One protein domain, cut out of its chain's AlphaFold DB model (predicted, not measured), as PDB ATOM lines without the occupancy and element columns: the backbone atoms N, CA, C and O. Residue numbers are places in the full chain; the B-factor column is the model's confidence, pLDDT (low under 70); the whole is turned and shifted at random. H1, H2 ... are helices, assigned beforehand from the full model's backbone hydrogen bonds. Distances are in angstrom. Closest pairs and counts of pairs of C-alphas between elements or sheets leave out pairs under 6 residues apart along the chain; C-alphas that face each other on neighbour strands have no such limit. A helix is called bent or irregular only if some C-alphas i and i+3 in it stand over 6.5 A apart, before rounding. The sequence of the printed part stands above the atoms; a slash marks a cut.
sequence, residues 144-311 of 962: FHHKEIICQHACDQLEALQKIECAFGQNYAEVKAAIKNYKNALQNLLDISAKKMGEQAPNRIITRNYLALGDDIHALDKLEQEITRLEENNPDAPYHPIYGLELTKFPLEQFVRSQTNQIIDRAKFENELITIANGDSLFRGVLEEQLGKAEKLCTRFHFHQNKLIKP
ATOM      1  N   PHE A 144     136.939 254.591 262.354       82.25
ATOM      2  CA  PHE A 144     136.259 255.052 261.135       82.25
ATOM      3  C   PHE A 144     136.734 254.295 259.898       82.25
ATOM      4  O   PHE A 144     135.909 253.822 259.130       82.25
ATOM      5  N   HIS A 145     138.050 254.122 259.742       79.50
ATOM      6  CA  HIS A 145     138.621 253.430 258.584       79.50
ATOM      7  C   HIS A 145     138.143 251.976 258.486       79.50
ATOM      8  O   HIS A 145     137.716 251.501 257.440       79.50
ATOM      9  N   HIS A 146     138.135 251.289 259.624       81.50
ATOM     10  CA  HIS A 146     137.681 249.909 259.735       81.50
ATOM     11  C   HIS A 146     136.171 249.773 259.470       81.50
ATOM     12  O   HIS A 146     135.747 248.860 258.769       81.50
ATOM     13  N   LYS A 147     135.358 250.707 259.980       88.69
ATOM     14  CA  LYS A 147     133.902 250.745 259.759       88.69
ATOM     15  C   LYS A 147     133.528 251.162 258.334       88.69
ATOM     16  O   LYS A 147     132.518 250.692 257.819       88.69
ATOM     17  N   GLU A 148     134.355 251.971 257.681       87.62
ATOM     18  CA  GLU A 148     134.226 252.288 256.259       87.62
ATOM     19  C   GLU A 148     134.478 251.056 255.383       87.62
ATOM     20  O   GLU A 148     133.675 250.783 254.497       87.62
ATOM     21  N   ILE A 149     135.516 250.258 255.671       84.38
ATOM     22  CA  ILE A 149     135.773 248.991 254.960       84.38
ATOM     23  C   ILE A 149     134.561 248.046 255.057       84.38
ATOM     24  O   ILE A 149     134.147 247.495 254.038       84.38
ATOM     25  N   ILE A 150     133.947 247.915 256.242       89.62
ATOM     26  CA  ILE A 150     132.707 247.134 256.424       89.62
ATOM     27  C   ILE A 150     131.586 247.672 255.523       89.62
ATOM     28  O   ILE A 150     130.958 246.909 254.788       89.62
ATOM     29  N   CYS A 151     131.335 248.987 255.559       92.38
ATOM     30  CA  CYS A 151     130.304 249.614 254.727       92.38
ATOM     31  C   CYS A 151     130.568 249.377 253.239       92.38
ATOM     32  O   CYS A 151     129.641 249.093 252.486       92.38
ATOM     33  N   GLN A 152     131.830 249.467 252.824       90.88
ATOM     34  CA  GLN A 152     132.235 249.321 251.439       90.88
ATOM     35  C   GLN A 152     132.045 247.885 250.937       90.88
ATOM     36  O   GLN A 152     131.390 247.696 249.914       90.88
ATOM     37  N   HIS A 153     132.505 246.878 251.689       90.06
ATOM     38  CA  HIS A 153     132.271 245.468 251.360       90.06
ATOM     39  C   HIS A 153     130.771 245.128 251.307       90.06
ATOM     40  O   HIS A 153     130.321 244.494 250.352       90.06
ATOM     41  N   ALA A 154     129.981 245.599 252.279       93.81
ATOM     42  CA  ALA A 154     128.536 245.375 252.295       93.81
ATOM     43  C   ALA A 154     127.831 246.038 251.096       93.81
ATOM     44  O   ALA A 154     126.958 245.427 250.480       93.81
ATOM     45  N   CYS A 155     128.226 247.261 250.715       94.44
ATOM     46  CA  CYS A 155     127.721 247.915 249.505       94.44
ATOM     47  C   CYS A 155     128.086 247.138 248.230       94.44
ATOM     48  O   CYS A 155     127.212 246.940 247.392       94.44
ATOM     49  N   ASP A 156     129.330 246.670 248.084       91.69
ATOM     50  CA  ASP A 156     129.759 245.921 246.892       91.69
ATOM     51  C   ASP A 156     129.031 244.572 246.759       91.69
ATOM     52  O   ASP A 156     128.618 244.204 245.659       91.69
ATOM     53  N   GLN A 157     128.796 243.857 247.868       93.25
ATOM     54  CA  GLN A 157     127.986 242.631 247.868       93.25
ATOM     55  C   GLN A 157     126.522 242.908 247.483       93.25
ATOM     56  O   GLN A 157     125.951 242.178 246.671       93.25
ATOM     57  N   LEU A 158     125.915 243.984 247.997       95.88
ATOM     58  CA  LEU A 158     124.542 244.369 247.647       95.88
ATOM     59  C   LEU A 158     124.419 244.832 246.183       95.88
ATOM     60  O   LEU A 158     123.438 244.492 245.526       95.88
ATOM     61  N   GLU A 159     125.410 245.544 245.642       93.31
ATOM     62  CA  GLU A 159     125.460 245.935 244.222       93.31
ATOM     63  C   GLU A 159     125.761 244.764 243.276       93.31
ATOM     64  O   GLU A 159     125.396 244.801 242.099       93.31
ATOM     65  N   ALA A 160     126.378 243.693 243.772       92.06
ATOM     66  CA  ALA A 160     126.468 242.434 243.049       92.06
ATOM     67  C   ALA A 160     125.111 241.688 243.072       92.06
ATOM     68  O   ALA A 160     124.638 241.243 242.021       92.06
ATOM     69  N   LEU A 161     124.441 241.640 244.233       95.75
ATOM     70  CA  LEU A 161     123.122 241.016 244.433       95.75
ATOM     71  C   LEU A 161     121.989 241.729 243.667       95.75
ATOM     72  O   LEU A 161     121.026 241.078 243.256       95.75
ATOM     73  N   GLN A 162     122.128 243.034 243.388       94.69
ATOM     74  CA  GLN A 162     121.246 243.809 242.496       94.69
ATOM     75  C   GLN A 162     120.944 243.072 241.177       94.69
ATOM     76  O   GLN A 162     119.805 243.095 240.707       94.69
ATOM     77  N   LYS A 163     121.919 242.352 240.603       92.75
ATOM     78  CA  LYS A 163     121.733 241.601 239.348       92.75
ATOM     79  C   LYS A 163     120.687 240.487 239.470       92.75
ATOM     80  O   LYS A 163     119.887 240.315 238.555       92.75
ATOM     81  N   ILE A 164     120.665 239.771 240.597       96.06
ATOM     82  CA  ILE A 164     119.656 238.742 240.905       96.06
ATOM     83  C   ILE A 164     118.290 239.388 241.134       96.06
ATOM     84  O   ILE A 164     117.271 238.905 240.654       96.06
ATOM     85  N   GLU A 165     118.269 240.516 241.836       95.94
ATOM     86  CA  GLU A 165     117.038 241.241 242.139       95.94
ATOM     87  C   GLU A 165     116.382 241.848 240.877       95.94
ATOM     88  O   GLU A 165     115.159 241.863 240.781       95.94
ATOM     89  N   CYS A 166     117.159 242.249 239.860       94.38
ATOM     90  CA  CYS A 166     116.641 242.612 238.529       94.38
ATOM     91  C   CYS A 166     116.087 241.427 237.720       94.38
ATOM     92  O   CYS A 166     115.319 241.633 236.781       94.38
ATOM     93  N   ALA A 167     116.450 240.193 238.073       95.25
ATOM     94  CA  ALA A 167     115.882 238.997 237.462       95.25
ATOM     95  C   ALA A 167     114.514 238.610 238.063       95.25
ATOM     96  O   ALA A 167     113.900 237.643 237.613       95.25
ATOM     97  N   PHE A 168     114.011 239.352 239.061       95.19
ATOM     98  CA  PHE A 168     112.721 239.099 239.704       95.19
ATOM     99  C   PHE A 168     111.564 239.134 238.691       95.19
ATOM    100  O   PHE A 168     111.193 240.192 238.176       95.19
ATOM    101  N   GLY A 169     110.986 237.958 238.429       91.12
ATOM    102  CA  GLY A 169     109.932 237.757 237.437       91.12
ATOM    103  C   GLY A 169     110.422 237.649 235.990       91.12
ATOM    104  O   GLY A 169     109.593 237.593 235.088       91.12
ATOM    105  N   GLN A 170     111.726 237.602 235.717       95.38
ATOM    106  CA  GLN A 170     112.207 237.351 234.356       95.38
ATOM    107  C   GLN A 170     112.078 235.869 233.965       95.38
ATOM    108  O   GLN A 170     111.814 235.001 234.805       95.38
ATOM    109  N   ASN A 171     112.232 235.588 232.669       96.38
ATOM    110  CA  ASN A 171     112.249 234.226 232.130       96.38
ATOM    111  C   ASN A 171     113.474 233.430 232.625       96.38
ATOM    112  O   ASN A 171     114.484 234.004 233.033       96.38
ATOM    113  N   TYR A 172     113.392 232.098 232.565       96.88
ATOM    114  CA  TYR A 172     114.414 231.192 233.102       96.88
ATOM    115  C   TYR A 172     115.835 231.466 232.575       96.88
ATOM    116  O   TYR A 172     116.790 231.429 233.354       96.88
ATOM    117  N   ALA A 173     115.982 231.815 231.292       96.44
ATOM    118  CA  ALA A 173     117.275 232.126 230.683       96.44
ATOM    119  C   ALA A 173     117.903 233.411 231.255       96.44
ATOM    120  O   ALA A 173     119.087 233.415 231.603       96.44
ATOM    121  N   GLU A 174     117.120 234.481 231.424       95.50
ATOM    122  CA  GLU A 174     117.569 235.717 232.077       95.50
ATOM    123  C   GLU A 174     117.908 235.501 233.557       95.50
ATOM    124  O   GLU A 174     118.925 236.016 234.029       95.50
ATOM    125  N   VAL A 175     117.129 234.687 234.283       96.31
ATOM    126  CA  VAL A 175     117.445 234.335 235.679       96.31
ATOM    127  C   VAL A 175     118.764 233.560 235.772       96.31
ATOM    128  O   VAL A 175     119.628 233.917 236.575       96.31
ATOM    129  N   LYS A 176     118.983 232.554 234.917       97.25
ATOM    130  CA  LYS A 176     120.251 231.804 234.857       97.25
ATOM    131  C   LYS A 176     121.437 232.698 234.477       97.25
ATOM    132  O   LYS A 176     122.501 232.611 235.094       97.25
ATOM    133  N   ALA A 177     121.251 233.621 233.531       96.19
ATOM    134  CA  ALA A 177     122.266 234.613 233.182       96.19
ATOM    135  C   ALA A 177     122.599 235.543 234.365       96.19
ATOM    136  O   ALA A 177     123.776 235.810 234.622       96.19
ATOM    137  N   ALA A 178     121.599 235.995 235.128       94.69
ATOM    138  CA  ALA A 178     121.804 236.795 236.334       94.69
ATOM    139  C   ALA A 178     122.563 236.022 237.428       94.69
ATOM    140  O   ALA A 178     123.516 236.564 237.994       94.69
ATOM    141  N   ILE A 179     122.212 234.752 237.667       96.00
ATOM    142  CA  ILE A 179     122.914 233.860 238.607       96.00
ATOM    143  C   ILE A 179     124.393 233.738 238.234       96.00
ATOM    144  O   ILE A 179     125.260 234.029 239.060       96.00
ATOM    145  N   LYS A 180     124.700 233.418 236.972       96.00
ATOM    146  CA  LYS A 180     126.080 233.350 236.465       96.00
ATOM    147  C   LYS A 180     126.824 234.686 236.614       96.00
ATOM    148  O   LYS A 180     127.971 234.716 237.054       96.00
ATOM    149  N   ASN A 181     126.163 235.805 236.314       92.50
ATOM    150  CA  ASN A 181     126.735 237.152 236.424       92.50
ATOM    151  C   ASN A 181     126.974 237.627 237.870       92.50
ATOM    152  O   ASN A 181     127.779 238.545 238.075       92.50
ATOM    153  N   TYR A 182     126.287 237.041 238.855       92.75
ATOM    154  CA  TYR A 182     126.518 237.273 240.282       92.75
ATOM    155  C   TYR A 182     127.580 236.315 240.840       92.75
ATOM    156  O   TYR A 182     128.494 236.795 241.502       92.75
ATOM    157  N   LYS A 183     127.582 235.021 240.465       93.25
ATOM    158  CA  LYS A 183     128.689 234.083 240.766       93.25
ATOM    159  C   LYS A 183     130.043 234.654 240.324       93.25
ATOM    160  O   LYS A 183     130.966 234.731 241.127       93.25
ATOM    161  N   ASN A 184     130.129 235.162 239.091       93.31
ATOM    162  CA  ASN A 184     131.333 235.827 238.578       93.31
ATOM    163  C   ASN A 184     131.720 237.082 239.390       93.31
ATOM    164  O   ASN A 184     132.900 237.373 239.554       93.31
ATOM    165  N   ALA A 185     130.743 237.840 239.904       89.69
ATOM    166  CA  ALA A 185     131.015 239.018 240.729       89.69
ATOM    167  C   ALA A 185     131.527 238.635 242.129       89.69
ATOM    168  O   ALA A 185     132.482 239.246 242.607       89.69
ATOM    169  N   LEU A 186     130.949 237.602 242.753       89.19
ATOM    170  CA  LEU A 186     131.432 237.052 244.021       89.19
ATOM    171  C   LEU A 186     132.840 236.464 243.880       89.19
ATOM    172  O   LEU A 186     133.676 236.730 244.737       89.19
ATOM    173  N   GLN A 187     133.137 235.752 242.785       90.44
ATOM    174  CA  GLN A 187     134.485 235.251 242.506       90.44
ATOM    175  C   GLN A 187     135.498 236.397 242.363       90.44
ATOM    176  O   GLN A 187     136.533 236.376 243.018       90.44
ATOM    177  N   ASN A 188     135.175 237.455 241.611       89.69
ATOM    178  CA  ASN A 188     136.054 238.626 241.504       89.69
ATOM    179  C   ASN A 188     136.309 239.290 242.876       89.69
ATOM    180  O   ASN A 188     137.431 239.709 243.163       89.69
ATOM    181  N   LEU A 189     135.292 239.379 243.746       85.44
ATOM    182  CA  LEU A 189     135.448 239.881 245.120       85.44
ATOM    183  C   LEU A 189     136.296 238.937 245.992       85.44
ATOM    184  O   LEU A 189     137.094 239.410 246.807       85.44
ATOM    185  N   LEU A 190     136.162 237.622 245.802       86.12
ATOM    186  CA  LEU A 190     136.971 236.594 246.456       86.12
ATOM    187  C   LEU A 190     138.449 236.724 246.058       86.12
ATOM    188  O   LEU A 190     139.310 236.769 246.934       86.12
ATOM    189  N   ASP A 191     138.737 236.881 244.764       86.88
ATOM    190  CA  ASP A 191     140.090 237.004 244.208       86.88
ATOM    191  C   ASP A 191     140.781 238.303 244.665       86.88
ATOM    192  O   ASP A 191     141.942 238.292 245.088       86.88
ATOM    193  N   ILE A 192     140.051 239.427 244.672       83.62
ATOM    194  CA  ILE A 192     140.527 240.707 245.229       83.62
ATOM    195  C   ILE A 192     140.835 240.565 246.729       83.62
ATOM    196  O   ILE A 192     141.847 241.087 247.209       83.62
ATOM    197  N   SER A 193     139.993 239.845 247.474       79.06
ATOM    198  CA  SER A 193     140.191 239.596 248.908       79.06
ATOM    199  C   SER A 193     141.381 238.668 249.172       79.06
ATOM    200  O   SER A 193     142.181 238.937 250.067       79.06
ATOM    201  N   ALA A 194     141.550 237.621 248.361       80.69
ATOM    202  CA  ALA A 194     142.681 236.701 248.418       80.69
ATOM    203  C   ALA A 194     144.007 237.425 248.153       80.69
ATOM    204  O   ALA A 194     144.955 237.262 248.922       80.69
ATOM    205  N   LYS A 195     144.059 238.294 247.132       83.69
ATOM    206  CA  LYS A 195     145.243 239.114 246.848       83.69
ATOM    207  C   LYS A 195     145.611 240.007 248.039       83.69
ATOM    208  O   LYS A 195     146.759 239.988 248.477       83.69
ATOM    209  N   LYS A 196     144.636 240.711 248.632       75.00
ATOM    210  CA  LYS A 196     144.856 241.532 249.840       75.00
ATOM    211  C   LYS A 196     145.352 240.708 251.041       75.00
ATOM    212  O   LYS A 196     146.189 241.198 251.792       75.00
ATOM    213  N   MET A 197     144.892 239.462 251.208       70.38
ATOM    214  CA  MET A 197     145.401 238.544 252.245       70.38
ATOM    215  C   MET A 197     146.817 238.013 251.968       70.38
ATOM    216  O   MET A 197     147.504 237.629 252.909       70.38
ATOM    217  N   GLY A 198     147.275 237.991 250.713       69.12
ATOM    218  CA  GLY A 198     148.671 237.680 250.381       69.12
ATOM    219  C   GLY A 198     149.641 238.822 250.713       69.12
ATOM    220  O   GLY A 198     150.808 238.578 251.006       69.12
ATOM    221  N   GLU A 199     149.154 240.064 250.692       71.12
ATOM    222  CA  GLU A 199     149.948 241.285 250.904       71.12
ATOM    223  C   GLU A 199     149.958 241.768 252.371       71.12
ATOM    224  O   GLU A 199     150.811 242.573 252.748       71.12
ATOM    225  N   GLN A 200     149.039 241.286 253.217       57.66
ATOM    226  CA  GLN A 200     148.918 241.678 254.628       57.66
ATOM    227  C   GLN A 200     148.811 240.456 255.550       57.66
ATOM    228  O   GLN A 200     148.094 239.505 255.255       57.66
ATOM    229  N   ALA A 201     149.486 240.499 256.707       50.31
ATOM    230  CA  ALA A 201     149.427 239.427 257.706       50.31
ATOM    231  C   ALA A 201     147.964 239.099 258.090       50.31
ATOM    232  O   ALA A 201     147.167 240.028 258.248       50.31
ATOM    233  N   PRO A 202     147.594 237.810 258.244       53.31
ATOM    234  CA  PRO A 202     146.209 237.350 258.127       53.31
ATOM    235  C   PRO A 202     145.273 237.950 259.183       53.31
ATOM    236  O   PRO A 202     145.139 237.461 260.309       53.31
ATOM    237  N   ASN A 203     144.578 239.016 258.786       63.03
ATOM    238  CA  ASN A 203     143.522 239.630 259.568       63.03
ATOM    239  C   ASN A 203     142.292 238.709 259.562       63.03
ATOM    240  O   ASN A 203     141.664 238.506 258.521       63.03
ATOM    241  N   ARG A 204     141.929 238.190 260.745       65.62
ATOM    242  CA  ARG A 204     140.814 237.244 260.963       65.62
ATOM    243  C   ARG A 204     139.483 237.693 260.346       65.62
ATOM    244  O   ARG A 204     138.670 236.841 260.000       65.62
ATOM    245  N   ILE A 205     139.275 239.003 260.218       64.69
ATOM    246  CA  ILE A 205     138.099 239.618 259.590       64.69
ATOM    247  C   ILE A 205     138.039 239.233 258.099       64.69
ATOM    248  O   ILE A 205     137.076 238.617 257.646       64.69
ATOM    249  N   ILE A 206     139.127 239.467 257.354       64.50
ATOM    250  CA  ILE A 206     139.202 239.197 255.909       64.50
ATOM    251  C   ILE A 206     139.064 237.693 255.625       64.50
ATOM    252  O   ILE A 206     138.322 237.295 254.726       64.50
ATOM    253  N   THR A 207     139.694 236.843 256.444       68.38
ATOM    254  CA  THR A 207     139.581 235.379 256.325       68.38
ATOM    255  C   THR A 207     138.147 234.877 256.544       68.38
ATOM    256  O   THR A 207     137.748 233.892 255.928       68.38
ATOM    257  N   ARG A 208     137.342 235.547 257.383       70.38
ATOM    258  CA  ARG A 208     135.938 235.166 257.603       70.38
ATOM    259  C   ARG A 208     135.020 235.622 256.465       70.38
ATOM    260  O   ARG A 208     134.154 234.847 256.067       70.38
ATOM    261  N   ASN A 209     135.241 236.811 255.899       70.50
ATOM    262  CA  ASN A 209     134.537 237.239 254.682       70.50
ATOM    263  C   ASN A 209     134.810 236.302 253.502       70.50
ATOM    264  O   ASN A 209     133.879 235.944 252.786       70.50
ATOM    265  N   TYR A 210     136.057 235.844 253.344       74.75
ATOM    266  CA  TYR A 210     136.428 234.865 252.319       74.75
ATOM    267  C   TYR A 210     135.610 233.565 252.430       74.75
ATOM    268  O   TYR A 210     135.075 233.092 251.431       74.75
ATOM    269  N   LEU A 211     135.459 233.009 253.640       78.06
ATOM    270  CA  LEU A 211     134.643 231.806 253.859       78.06
ATOM    271  C   LEU A 211     133.166 232.044 253.508       78.06
ATOM    272  O   LEU A 211     132.576 231.253 252.778       78.06
ATOM    273  N   ALA A 212     132.593 233.160 253.963       81.81
ATOM    274  CA  ALA A 212     131.178 233.454 253.741       81.81
ATOM    275  C   ALA A 212     130.832 233.782 252.273       81.81
ATOM    276  O   ALA A 212     129.709 233.537 251.846       81.81
ATOM    277  N   LEU A 213     131.784 234.287 251.476       85.31
ATOM    278  CA  LEU A 213     131.627 234.388 250.017       85.31
ATOM    279  C   LEU A 213     131.502 232.999 249.357       85.31
ATOM    280  O   LEU A 213     130.792 232.855 248.365       85.31
ATOM    281  N   GLY A 214     132.139 231.966 249.921       86.38
ATOM    282  CA  GLY A 214     131.946 230.574 249.504       86.38
ATOM    283  C   GLY A 214     130.544 230.045 249.828       86.38
ATOM    284  O   GLY A 214     129.926 229.389 248.986       86.38
ATOM    285  N   ASP A 215     130.006 230.385 251.004       88.69
ATOM    286  CA  ASP A 215     128.622 230.058 251.379       88.69
ATOM    287  C   ASP A 215     127.600 230.729 250.439       88.69
ATOM    288  O   ASP A 215     126.635 230.083 250.023       88.69
ATOM    289  N   ASP A 216     127.835 231.988 250.040       88.50
ATOM    290  CA  ASP A 216     127.005 232.714 249.064       88.50
ATOM    291  C   ASP A 216     127.009 232.029 247.678       88.50
ATOM    292  O   ASP A 216     125.960 231.886 247.044       88.50
ATOM    293  N   ILE A 217     128.168 231.546 247.209       91.06
ATOM    294  CA  ILE A 217     128.287 230.810 245.934       91.06
ATOM    295  C   ILE A 217     127.514 229.481 245.994       91.06
ATOM    296  O   ILE A 217     126.735 229.182 245.086       91.06
ATOM    297  N   HIS A 218     127.637 228.724 247.086       91.44
ATOM    298  CA  HIS A 218     126.882 227.481 247.289       91.44
ATOM    299  C   HIS A 218     125.365 227.725 247.439       91.44
ATOM    300  O   HIS A 218     124.549 226.892 247.028       91.44
ATOM    301  N   ALA A 219     124.949 228.878 247.972       93.19
ATOM    302  CA  ALA A 219     123.548 229.291 247.956       93.19
ATOM    303  C   ALA A 219     123.044 229.557 246.521       93.19
ATOM    304  O   ALA A 219     121.900 229.225 246.204       93.19
ATOM    305  N   LEU A 220     123.895 230.079 245.629       93.88
ATOM    306  CA  LEU A 220     123.566 230.256 244.210       93.88
ATOM    307  C   LEU A 220     123.509 228.944 243.425       93.88
ATOM    308  O   LEU A 220     122.698 228.842 242.510       93.88
ATOM    309  N   ASP A 221     124.314 227.937 243.767       95.25
ATOM    310  CA  ASP A 221     124.181 226.593 243.180       95.25
ATOM    311  C   ASP A 221     122.802 225.987 243.473       95.25
ATOM    312  O   ASP A 221     122.179 225.396 242.590       95.25
ATOM    313  N   LYS A 222     122.281 226.186 244.691       96.50
ATOM    314  CA  LYS A 222     120.928 225.747 245.070       96.50
ATOM    315  C   LYS A 222     119.843 226.498 244.302       96.50
ATOM    316  O   LYS A 222     118.938 225.855 243.775       96.50
ATOM    317  N   LEU A 223     119.960 227.824 244.187       97.12
ATOM    318  CA  LEU A 223     119.032 228.635 243.394       97.12
ATOM    319  C   LEU A 223     119.046 228.221 241.911       97.12
ATOM    320  O   LEU A 223     117.992 228.104 241.298       97.12
ATOM    321  N   GLU A 224     120.217 227.948 241.328       97.44
ATOM    322  CA  GLU A 224     120.329 227.512 239.928       97.44
ATOM    323  C   GLU A 224     119.682 226.139 239.691       97.44
ATOM    324  O   GLU A 224     119.001 225.943 238.681       97.44
ATOM    325  N   GLN A 225     119.823 225.209 240.642       97.56
ATOM    326  CA  GLN A 225     119.130 223.916 240.618       97.56
ATOM    327  C   GLN A 225     117.610 224.069 240.764       97.56
ATOM    328  O   GLN A 225     116.863 223.389 240.066       97.56
ATOM    329  N   GLU A 226     117.134 224.959 241.638       97.56
ATOM    330  CA  GLU A 226     115.702 225.226 241.823       97.56
ATOM    331  C   GLU A 226     115.075 225.857 240.572       97.56
ATOM    332  O   GLU A 226     114.077 225.352 240.061       97.56
ATOM    333  N   ILE A 227     115.709 226.891 240.013       97.69
ATOM    334  CA  ILE A 227     115.285 227.543 238.766       97.69
ATOM    335  C   ILE A 227     115.308 226.557 237.587       97.69
ATOM    336  O   ILE A 227     114.388 226.571 236.772       97.69
ATOM    337  N   THR A 228     116.299 225.660 237.518       97.56
ATOM    338  CA  THR A 228     116.349 224.604 236.489       97.56
ATOM    339  C   THR A 228     115.207 223.602 236.642       97.56
ATOM    340  O   THR A 228     114.529 223.322 235.662       97.56
ATOM    341  N   ARG A 229     114.909 223.133 237.860       97.88
ATOM    342  CA  ARG A 229     113.752 222.252 238.099       97.88
ATOM    343  C   ARG A 229     112.429 222.934 237.758       97.88
ATOM    344  O   ARG A 229     111.515 222.272 237.277       97.88
ATOM    345  N   LEU A 230     112.292 224.235 238.013       97.12
ATOM    346  CA  LEU A 230     111.077 224.974 237.659       97.12
ATOM    347  C   LEU A 230     110.892 225.068 236.138       97.12
ATOM    348  O   LEU A 230     109.763 224.906 235.683       97.12
ATOM    349  N   GLU A 231     111.977 225.263 235.384       97.56
ATOM    350  CA  GLU A 231     112.006 225.238 233.913       97.56
ATOM    351  C   GLU A 231     111.690 223.838 233.357       97.56
ATOM    352  O   GLU A 231     110.806 223.701 232.520       97.56
ATOM    353  N   GLU A 232     112.328 222.785 233.880       97.56
ATOM    354  CA  GLU A 232     112.090 221.385 233.484       97.56
ATOM    355  C   GLU A 232     110.633 220.941 233.700       97.56
ATOM    356  O   GLU A 232     110.081 220.209 232.881       97.56
ATOM    357  N   ASN A 233     109.999 221.386 234.791       97.75
ATOM    358  CA  ASN A 233     108.605 221.052 235.100       97.75
ATOM    359  C   ASN A 233     107.579 221.971 234.405       97.75
ATOM    360  O   ASN A 233     106.402 221.621 234.360       97.75
ATOM    361  N   ASN A 234     107.981 223.149 233.909       97.06
ATOM    362  CA  ASN A 234     107.071 224.153 233.338       97.06
ATOM    363  C   ASN A 234     107.715 224.903 232.144       97.06
ATOM    364  O   ASN A 234     107.816 226.133 232.186       97.06
ATOM    365  N   PRO A 235     108.161 224.215 231.074       95.19
ATOM    366  CA  PRO A 235     108.897 224.859 229.981       95.19
ATOM    367  C   PRO A 235     108.063 225.931 229.262       95.19
ATOM    368  O   PRO A 235     108.572 227.005 228.944       95.19
ATOM    369  N   ASP A 236     106.762 225.684 229.090       95.25
ATOM    370  CA  ASP A 236     105.807 226.591 228.439       95.25
ATOM    371  C   ASP A 236     105.133 227.581 229.418       95.25
ATOM    372  O   ASP A 236     104.026 228.067 229.169       95.25
ATOM    373  N   ALA A 237     105.754 227.870 230.571       92.75
ATOM    374  CA  ALA A 237     105.171 228.762 231.574       92.75
ATOM    375  C   ALA A 237     104.937 230.188 231.016       92.75
ATOM    376  O   ALA A 237     105.873 230.818 230.513       92.75
ATOM    377  N   PRO A 238     103.717 230.750 231.126       90.06
ATOM    378  CA  PRO A 238     103.370 231.998 230.453       90.06
ATOM    379  C   PRO A 238     104.093 233.208 231.063       90.06
ATOM    380  O   PRO A 238     103.789 233.648 232.173       90.06
ATOM    381  N   TYR A 239     105.016 233.795 230.299       93.75
ATOM    382  CA  TYR A 239     105.661 235.067 230.628       93.75
ATOM    383  C   TYR A 239     104.760 236.254 230.254       93.75
ATOM    384  O   TYR A 239     104.428 236.447 229.084       93.75
ATOM    385  N   HIS A 240     104.394 237.090 231.229       91.25
ATOM    386  CA  HIS A 240     103.610 238.302 230.979       91.25
ATOM    387  C   HIS A 240     104.504 239.559 230.919       91.25
ATOM    388  O   HIS A 240     105.192 239.837 231.897       91.25
ATOM    389  N   PRO A 241     104.451 240.417 229.878       83.19
ATOM    390  CA  PRO A 241     105.373 241.560 229.735       83.19
ATOM    391  C   PRO A 241     105.374 242.610 230.866       83.19
ATOM    392  O   PRO A 241     106.293 243.421 230.950       83.19
ATOM    393  N   ILE A 242     104.340 242.638 231.719       81.06
ATOM    394  CA  ILE A 242     104.222 243.581 232.852       81.06
ATOM    395  C   ILE A 242     104.448 242.884 234.202       81.06
ATOM    396  O   ILE A 242     105.019 243.479 235.120       81.06
ATOM    397  N   TYR A 243     103.989 241.635 234.329       82.81
ATOM    398  CA  TYR A 243     104.016 240.885 235.592       82.81
ATOM    399  C   TYR A 243     105.185 239.902 235.664       82.81
ATOM    400  O   TYR A 243     105.511 239.450 236.751       82.81
ATOM    401  N   GLY A 244     105.835 239.603 234.543       90.81
ATOM    402  CA  GLY A 244     106.865 238.587 234.445       90.81
ATOM    403  C   GLY A 244     106.318 237.161 234.420       90.81
ATOM    404  O   GLY A 244     105.156 236.915 234.098       90.81
ATOM    405  N   LEU A 245     107.193 236.231 234.782       93.31
ATOM    406  CA  LEU A 245     106.932 234.830 235.071       93.31
ATOM    407  C   LEU A 245     106.774 234.666 236.592       93.31
ATOM    408  O   LEU A 245     107.721 234.884 237.344       93.31
ATOM    409  N   GLU A 246     105.583 234.289 237.064       93.56
ATOM    410  CA  GLU A 246     105.301 234.153 238.507       93.56
ATOM    411  C   GLU A 246     106.226 233.137 239.202       93.56
ATOM    412  O   GLU A 246     106.673 233.367 240.326       93.56
ATOM    413  N   LEU A 247     106.565 232.040 238.515       94.44
ATOM    414  CA  LEU A 247     107.334 230.924 239.079       94.44
ATOM    415  C   LEU A 247     108.755 231.313 239.521       94.44
ATOM    416  O   LEU A 247     109.274 230.714 240.460       94.44
ATOM    417  N   THR A 248     109.386 232.319 238.904       94.75
ATOM    418  CA  THR A 248     110.741 232.753 239.293       94.75
ATOM    419  C   THR A 248     110.741 233.748 240.455       94.75
ATOM    420  O   THR A 248     111.758 233.897 241.130       94.75
ATOM    421  N   LYS A 249     109.612 234.404 240.757       94.56
ATOM    422  CA  LYS A 249     109.539 235.465 241.778       94.56
ATOM    423  C   LYS A 249     109.801 234.972 243.190       94.56
ATOM    424  O   LYS A 249     110.585 235.585 243.905       94.56
ATOM    425  N   PHE A 250     109.132 233.900 243.606       95.06
ATOM    426  CA  PHE A 250     109.179 233.442 244.994       95.06
ATOM    427  C   PHE A 250     110.580 232.947 245.412       95.06
ATOM    428  O   PHE A 250     111.071 233.443 246.431       95.06
ATOM    429  N   PRO A 251     111.286 232.102 244.623       96.38
ATOM    430  CA  PRO A 251     112.679 231.751 244.912       96.38
ATOM    431  C   PRO A 251     113.596 232.980 244.961       96.38
ATOM    432  O   PRO A 251     114.433 233.094 245.854       96.38
ATOM    433  N   LEU A 252     113.409 233.947 244.051       96.31
ATOM    434  CA  LEU A 252     114.233 235.159 243.997       96.31
ATOM    435  C   LEU A 252     113.958 236.133 245.159       96.31
ATOM    436  O   LEU A 252     114.911 236.671 245.718       96.31
ATOM    437  N   GLU A 253     112.703 236.329 245.587       95.50
ATOM    438  CA  GLU A 253     112.380 237.110 246.796       95.50
ATOM    439  C   GLU A 253     112.990 236.458 248.046       95.50
ATOM    440  O   GLU A 253     113.607 237.157 248.856       95.50
ATOM    441  N   GLN A 254     112.864 235.135 248.201       95.62
ATOM    442  CA  GLN A 254     113.467 234.423 249.330       95.62
ATOM    443  C   GLN A 254     114.995 234.532 249.319       95.62
ATOM    444  O   GLN A 254     115.591 234.889 250.340       95.62
ATOM    445  N   PHE A 255     115.626 234.289 248.169       96.88
ATOM    446  CA  PHE A 255     117.075 234.354 248.016       96.88
ATOM    447  C   PHE A 255     117.620 235.761 248.295       96.88
ATOM    448  O   PHE A 255     118.502 235.918 249.141       96.88
ATOM    449  N   VAL A 256     117.065 236.800 247.656       97.00
ATOM    450  CA  VAL A 256     117.539 238.185 247.822       97.00
ATOM    451  C   VAL A 256     117.329 238.678 249.257       97.00
ATOM    452  O   VAL A 256     118.227 239.324 249.797       97.00
ATOM    453  N   ARG A 257     116.214 238.339 249.925       96.50
ATOM    454  CA  ARG A 257     116.025 238.646 251.358       96.50
ATOM    455  C   ARG A 257     117.038 237.923 252.247       96.50
ATOM    456  O   ARG A 257     117.642 238.556 253.112       96.50
ATOM    457  N   SER A 258     117.227 236.619 252.036       95.88
ATOM    458  CA  SER A 258     118.153 235.791 252.821       95.88
ATOM    459  C   SER A 258     119.585 236.327 252.730       95.88
ATOM    460  O   SER A 258     120.204 236.634 253.748       95.88
ATOM    461  N   GLN A 259     120.061 236.566 251.508       96.50
ATOM    462  CA  GLN A 259     121.385 237.120 251.237       96.50
ATOM    463  C   GLN A 259     121.538 238.550 251.766       96.50
ATOM    464  O   GLN A 259     122.555 238.861 252.380       96.50
ATOM    465  N   THR A 260     120.518 239.406 251.618       97.06
ATOM    466  CA  THR A 260     120.537 240.765 252.189       97.06
ATOM    467  C   THR A 260     120.711 240.724 253.711       97.06
ATOM    468  O   THR A 260     121.566 241.435 254.235       97.06
ATOM    469  N   ASN A 261     119.977 239.857 254.423       96.62
ATOM    470  CA  ASN A 261     120.180 239.657 255.864       96.62
ATOM    471  C   ASN A 261     121.592 239.142 256.168       96.62
ATOM    472  O   ASN A 261     122.285 239.734 256.984       96.62
ATOM    473  N   GLN A 262     122.069 238.114 255.460       95.25
ATOM    474  CA  GLN A 262     123.410 237.554 255.666       95.25
ATOM    475  C   GLN A 262     124.539 238.573 255.423       95.25
ATOM    476  O   GLN A 262     125.582 238.485 256.067       95.25
ATOM    477  N   ILE A 263     124.366 239.544 254.518       95.31
ATOM    478  CA  ILE A 263     125.307 240.664 254.328       95.31
ATOM    479  C   ILE A 263     125.239 241.636 255.520       95.31
ATOM    480  O   ILE A 263     126.276 242.029 256.057       95.31
ATOM    481  N   ILE A 264     124.035 241.987 255.982       96.25
ATOM    482  CA  ILE A 264     123.831 242.879 257.140       96.25
ATOM    483  C   ILE A 264     124.392 242.253 258.425       96.25
ATOM    484  O   ILE A 264     125.106 242.927 259.162       96.25
ATOM    485  N   ASP A 265     124.121 240.975 258.684       94.56
ATOM    486  CA  ASP A 265     124.556 240.274 259.897       94.56
ATOM    487  C   ASP A 265     126.074 240.044 259.919       94.56
ATOM    488  O   ASP A 265     126.697 240.155 260.977       94.56
ATOM    489  N   ARG A 266     126.703 239.832 258.751       92.56
ATOM    490  CA  ARG A 266     128.167 239.905 258.606       92.56
ATOM    491  C   ARG A 266     128.688 241.287 258.991       92.56
ATOM    492  O   ARG A 266     129.539 241.386 259.871       92.56
ATOM    493  N   ALA A 267     128.138 242.346 258.396       93.50
ATOM    494  CA  ALA A 267     128.557 243.716 258.672       93.50
ATOM    495  C   ALA A 267     128.364 244.117 260.150       93.50
ATOM    496  O   ALA A 267     129.217 244.811 260.706       93.50
ATOM    497  N   LYS A 268     127.299 243.639 260.812       93.56
ATOM    498  CA  LYS A 268     127.099 243.789 262.264       93.56
ATOM    499  C   LYS A 268     128.190 243.082 263.050       93.56
ATOM    500  O   LYS A 268     128.846 243.706 263.872       93.56
ATOM    501  N   PHE A 269     128.427 241.801 262.772       90.19
ATOM    502  CA  PHE A 269     129.422 241.006 263.487       90.19
ATOM    503  C   PHE A 269     130.845 241.580 263.340       90.19
ATOM    504  O   PHE A 269     131.603 241.626 264.307       90.19
ATOM    505  N   GLU A 270     131.210 242.086 262.159       88.62
ATOM    506  CA  GLU A 270     132.481 242.797 261.962       88.62
ATOM    507  C   GLU A 270     132.521 244.132 262.712       88.62
ATOM    508  O   GLU A 270     133.531 244.463 263.343       88.62
ATOM    509  N   ASN A 271     131.414 244.881 262.694       90.75
ATOM    510  CA  ASN A 271     131.264 246.127 263.437       90.75
ATOM    511  C   ASN A 271     131.416 245.880 264.946       90.75
ATOM    512  O   ASN A 271     132.161 246.615 265.594       90.75
ATOM    513  N   GLU A 272     130.790 244.838 265.492       87.94
ATOM    514  CA  GLU A 272     130.934 244.392 266.879       87.94
ATOM    515  C   GLU A 272     132.374 243.973 267.191       87.94
ATOM    516  O   GLU A 272     132.943 244.498 268.144       87.94
ATOM    517  N   LEU A 273     133.011 243.121 266.378       83.69
ATOM    518  CA  LEU A 273     134.404 242.703 266.593       83.69
ATOM    519  C   LEU A 273     135.368 243.895 266.676       83.69
ATOM    520  O   LEU A 273     136.161 243.978 267.612       83.69
ATOM    521  N   ILE A 274     135.290 244.833 265.728       81.50
ATOM    522  CA  ILE A 274     136.126 246.047 265.708       81.50
ATOM    523  C   ILE A 274     135.818 246.968 266.896       81.50
ATOM    524  O   ILE A 274     136.709 247.646 267.407       81.50
ATOM    525  N   THR A 275     134.570 246.986 267.358       81.19
ATOM    526  CA  THR A 275     134.112 247.831 268.467       81.19
ATOM    527  C   THR A 275     134.538 247.263 269.828       81.19
ATOM    528  O   THR A 275     135.072 248.000 270.652       81.19
ATOM    529  N   ILE A 276     134.417 245.946 270.022       79.38
ATOM    530  CA  ILE A 276     134.839 245.221 271.231       79.38
ATOM    531  C   ILE A 276     136.369 245.182 271.347       79.38
ATOM    532  O   ILE A 276     136.907 245.411 272.428       79.38
ATOM    533  N   ALA A 277     137.088 244.937 270.244       72.12
ATOM    534  CA  ALA A 277     138.552 244.821 270.248       72.12
ATOM    535  C   ALA A 277     139.284 246.099 270.700       72.12
ATOM    536  O   ALA A 277     140.453 246.022 271.074       72.12
ATOM    537  N   ASN A 278     138.605 247.251 270.685       66.12
ATOM    538  CA  ASN A 278     139.146 248.543 271.104       66.12
ATOM    539  C   ASN A 278     138.591 249.035 272.461       66.12
ATOM    540  O   ASN A 278     138.928 250.129 272.890       66.12
ATOM    541  N   GLY A 279     137.782 248.234 273.166       51.09
ATOM    542  CA  GLY A 279     137.462 248.417 274.594       51.09
ATOM    543  C   GLY A 279     136.464 249.521 274.989       51.09
ATOM    544  O   GLY A 279     135.956 249.478 276.106       51.09
ATOM    545  N   ASP A 280     136.136 250.467 274.107       51.66
ATOM    546  CA  ASP A 280     135.375 251.692 274.442       51.66
ATOM    547  C   ASP A 280     133.828 251.549 274.467       51.66
ATOM    548  O   ASP A 280     133.096 252.528 274.642       51.66
ATOM    549  N   SER A 281     133.273 250.357 274.235       45.25
ATOM    550  CA  SER A 281     131.899 250.231 273.726       45.25
ATOM    551  C   SER A 281     130.790 249.970 274.756       45.25
ATOM    552  O   SER A 281     130.218 248.881 274.803       45.25
ATOM    553  N   LEU A 282     130.382 251.009 275.493       42.44
ATOM    554  CA  LEU A 282     129.044 251.052 276.119       42.44
ATOM    555  C   LEU A 282     127.928 251.468 275.137       42.44
ATOM    556  O   LEU A 282     126.747 251.263 275.409       42.44
ATOM    557  N   PHE A 283     128.285 252.022 273.973       53.22
ATOM    558  CA  PHE A 283     127.339 252.510 272.967       53.22
ATOM    559  C   PHE A 283     127.467 251.733 271.652       53.22
ATOM    560  O   PHE A 283     128.564 251.575 271.124       53.22
ATOM    561  N   ARG A 284     126.330 251.312 271.077       60.16
ATOM    562  CA  ARG A 284     126.273 250.534 269.817       60.16
ATOM    563  C   ARG A 284     126.868 251.274 268.604       60.16
ATOM    564  O   ARG A 284     127.365 250.649 267.673       60.16
ATOM    565  N   GLY A 285     126.868 252.607 268.636       82.38
ATOM    566  CA  GLY A 285     127.478 253.450 267.608       82.38
ATOM    567  C   GLY A 285     126.652 253.586 266.323       82.38
ATOM    568  O   GLY A 285     125.675 252.878 266.082       82.38
ATOM    569  N   VAL A 286     127.054 254.544 265.485       88.88
ATOM    570  CA  VAL A 286     126.245 255.025 264.350       88.88
ATOM    571  C   VAL A 286     126.043 253.971 263.255       88.88
ATOM    572  O   VAL A 286     124.971 253.930 262.650       88.88
ATOM    573  N   LEU A 287     127.040 253.111 263.008       92.00
ATOM    574  CA  LEU A 287     126.946 252.039 262.010       92.00
ATOM    575  C   LEU A 287     125.923 250.973 262.428       92.00
ATOM    576  O   LEU A 287     125.059 250.614 261.634       92.00
ATOM    577  N   GLU A 288     125.937 250.547 263.692       93.06
ATOM    578  CA  GLU A 288     124.980 249.562 264.217       93.06
ATOM    579  C   GLU A 288     123.537 250.085 264.170       93.06
ATOM    580  O   GLU A 288     122.601 249.366 263.833       93.06
ATOM    581  N   GLU A 289     123.348 251.385 264.421       93.19
ATOM    582  CA  GLU A 289     122.055 252.055 264.256       93.19
ATOM    583  C   GLU A 289     121.561 252.034 262.790       93.19
ATOM    584  O   GLU A 289     120.352 252.062 262.565       93.19
ATOM    585  N   GLN A 290     122.456 251.952 261.794       94.62
ATOM    586  CA  GLN A 290     122.082 251.848 260.374       94.62
ATOM    587  C   GLN A 290     121.859 250.397 259.943       94.62
ATOM    588  O   GLN A 290     120.858 250.100 259.289       94.62
ATOM    589  N   LEU A 291     122.721 249.472 260.370       96.06
ATOM    590  CA  LEU A 291     122.560 248.036 260.129       96.06
ATOM    591  C   LEU A 291     121.263 247.510 260.770       96.06
ATOM    592  O   LEU A 291     120.476 246.826 260.121       96.06
ATOM    593  N   GLY A 292     120.945 247.960 261.986       95.19
ATOM    594  CA  GLY A 292     119.667 247.706 262.656       95.19
ATOM    595  C   GLY A 292     118.451 248.449 262.069       95.19
ATOM    596  O   GLY A 292     117.335 248.259 262.567       95.19
ATOM    597  N   LYS A 293     118.615 249.304 261.046       95.38
ATOM    598  CA  LYS A 293     117.518 249.778 260.170       95.38
ATOM    599  C   LYS A 293     117.426 248.939 258.900       95.38
ATOM    600  O   LYS A 293     116.317 248.606 258.496       95.38
ATOM    601  N   ALA A 294     118.567 248.600 258.300       95.81
ATOM    602  CA  ALA A 294     118.673 247.746 257.122       95.81
ATOM    603  C   ALA A 294     118.024 246.368 257.357       95.81
ATOM    604  O   ALA A 294     117.183 245.936 256.573       95.81
ATOM    605  N   GLU A 295     118.307 245.744 258.501       96.69
ATOM    606  CA  GLU A 295     117.643 244.524 258.980       96.69
ATOM    607  C   GLU A 295     116.115 244.692 259.013       96.69
ATOM    608  O   GLU A 295     115.377 243.936 258.383       96.69
ATOM    609  N   LYS A 296     115.629 245.740 259.695       96.12
ATOM    610  CA  LYS A 296     114.189 246.011 259.860       96.12
ATOM    611  C   LYS A 296     113.489 246.342 258.543       96.12
ATOM    612  O   LYS A 296     112.285 246.111 258.435       96.12
ATOM    613  N   LEU A 297     114.210 246.880 257.558       94.94
ATOM    614  CA  LEU A 297     113.737 247.017 256.183       94.94
ATOM    615  C   LEU A 297     113.590 245.631 255.540       94.94
ATOM    616  O   LEU A 297     112.508 245.312 255.057       94.94
ATOM    617  N   CYS A 298     114.632 244.796 255.581       94.88
ATOM    618  CA  CYS A 298     114.626 243.465 254.971       94.88
ATOM    619  C   CYS A 298     113.532 242.545 255.541       94.88
ATOM    620  O   CYS A 298     112.829 241.872 254.780       94.88
ATOM    621  N   THR A 299     113.288 242.586 256.860       92.00
ATOM    622  CA  THR A 299     112.151 241.876 257.476       92.00
ATOM    623  C   THR A 299     110.815 242.319 256.867       92.00
ATOM    624  O   THR A 299     109.942 241.495 256.604       92.00
ATOM    625  N   ARG A 300     110.645 243.627 256.632       92.75
ATOM    626  CA  ARG A 300     109.362 244.243 256.259       92.75
ATOM    627  C   ARG A 300     109.081 244.267 254.756       92.75
ATOM    628  O   ARG A 300     107.912 244.339 254.399       92.75
ATOM    629  N   PHE A 301     110.104 244.171 253.906       92.19
ATOM    630  CA  PHE A 301     110.009 244.139 252.438       92.19
ATOM    631  C   PHE A 301     108.977 245.148 251.871       92.19
ATOM    632  O   PHE A 301     108.993 246.318 252.255       92.19
ATOM    633  N   HIS A 302     108.087 244.792 250.937       89.25
ATOM    634  CA  HIS A 302     107.872 243.516 250.221       89.25
ATOM    635  C   HIS A 302     108.124 243.682 248.717       89.25
ATOM    636  O   HIS A 302     107.959 244.778 248.177       89.25
ATOM    637  N   PHE A 303     108.429 242.580 248.024       90.81
ATOM    638  CA  PHE A 303     108.479 242.590 246.564       90.81
ATOM    639  C   PHE A 303     107.080 242.839 245.983       90.81
ATOM    640  O   PHE A 303     106.088 242.213 246.365       90.81
ATOM    641  N   HIS A 304     106.989 243.797 245.060       88.62
ATOM    642  CA  HIS A 304     105.724 244.211 244.464       88.62
ATOM    643  C   HIS A 304     105.334 243.240 243.344       88.62
ATOM    644  O   HIS A 304     105.619 243.502 242.179       88.62
ATOM    645  N   GLN A 305     104.643 242.152 243.697       84.44
ATOM    646  CA  GLN A 305     104.327 241.021 242.806       84.44
ATOM    647  C   GLN A 305     103.924 241.431 241.374       84.44
ATOM    648  O   GLN A 305     104.478 240.914 240.412       84.44
ATOM    649  N   ASN A 306     103.058 242.435 241.201       84.81
ATOM    650  CA  ASN A 306     102.577 242.863 239.876       84.81
ATOM    651  C   ASN A 306     103.560 243.774 239.090       84.81
ATOM    652  O   ASN A 306     103.110 244.554 238.251       84.81
ATOM    653  N   LYS A 307     104.870 243.767 239.385       86.69
ATOM    654  CA  LYS A 307     105.890 244.588 238.700       86.69
ATOM    655  C   LYS A 307     107.240 243.873 238.599       86.69
ATOM    656  O   LYS A 307     107.815 243.485 239.612       86.69
ATOM    657  N   LEU A 308     107.795 243.840 237.388       89.62
ATOM    658  CA  LEU A 308     109.215 243.556 237.155       89.62
ATOM    659  C   LEU A 308     110.115 244.618 237.813       89.62
ATOM    660  O   LEU A 308     109.828 245.822 237.749       89.62
ATOM    661  N   ILE A 309     111.236 244.181 238.389       92.25
ATOM    662  CA  ILE A 309     112.301 245.073 238.860       92.25
ATOM    663  C   ILE A 309     113.229 245.382 237.686       92.25
ATOM    664  O   ILE A 309     113.655 244.485 236.967       92.25
ATOM    665  N   LYS A 310     113.515 246.669 237.468       91.19
ATOM    666  CA  LYS A 310     114.352 247.148 236.363       91.19
ATOM    667  C   LYS A 310     115.645 247.768 236.901       91.19
ATOM    668  O   LYS A 310     115.601 248.295 238.017       91.19
ATOM    669  N   PRO A 311     116.746 247.804 236.125       90.69
ATOM    670  CA  PRO A 311     118.012 248.401 236.563       90.69
ATOM    671  C   PRO A 311     117.852 249.849 237.060       90.69
ATOM    672  O   PRO A 311     118.427 250.238 238.077       90.69
TER     673      PRO A 311
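This is residues 144 to 311 of the 962 residues of an uncharacterized protein of uncultured bacterium (UniProt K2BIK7). Helices H1 to H4 stand in an elongated up-and-down bundle, each running against the one before; shorter H5 packs along H4. The printed part has 168 residues with five named helices and no named strand: all helix. It is compact, radius of gyration of the C-alphas 18.0 A, spanning 59 by 35 by 23 A.

H1, residues 144 to 165, begins at C-alpha 144 (136.259, 255.052, 261.135). H2 is residues 172 to 199, H3 204 to 233. H4, 246 to 276, is only just irregular: C-alphas 247 and 250 are 6.7 A apart. H5, 285 to 300, ends at C-alpha 300 (109.362, 244.243, 256.259).

Hub H4 touches H1, H3 and H5, opposite ways. The closest C-alphas of H1 and H4, Ile 150 and Ala 267, are 5.8 A apart. H2 and H3 form a hairpin. Every O i to N i+4 pair is within hydrogen-bond range in H3.

The printed part has no cut; link 234 to 245 is long; pLDDT is under 70 at 198, 200 to 207, 278 to 284.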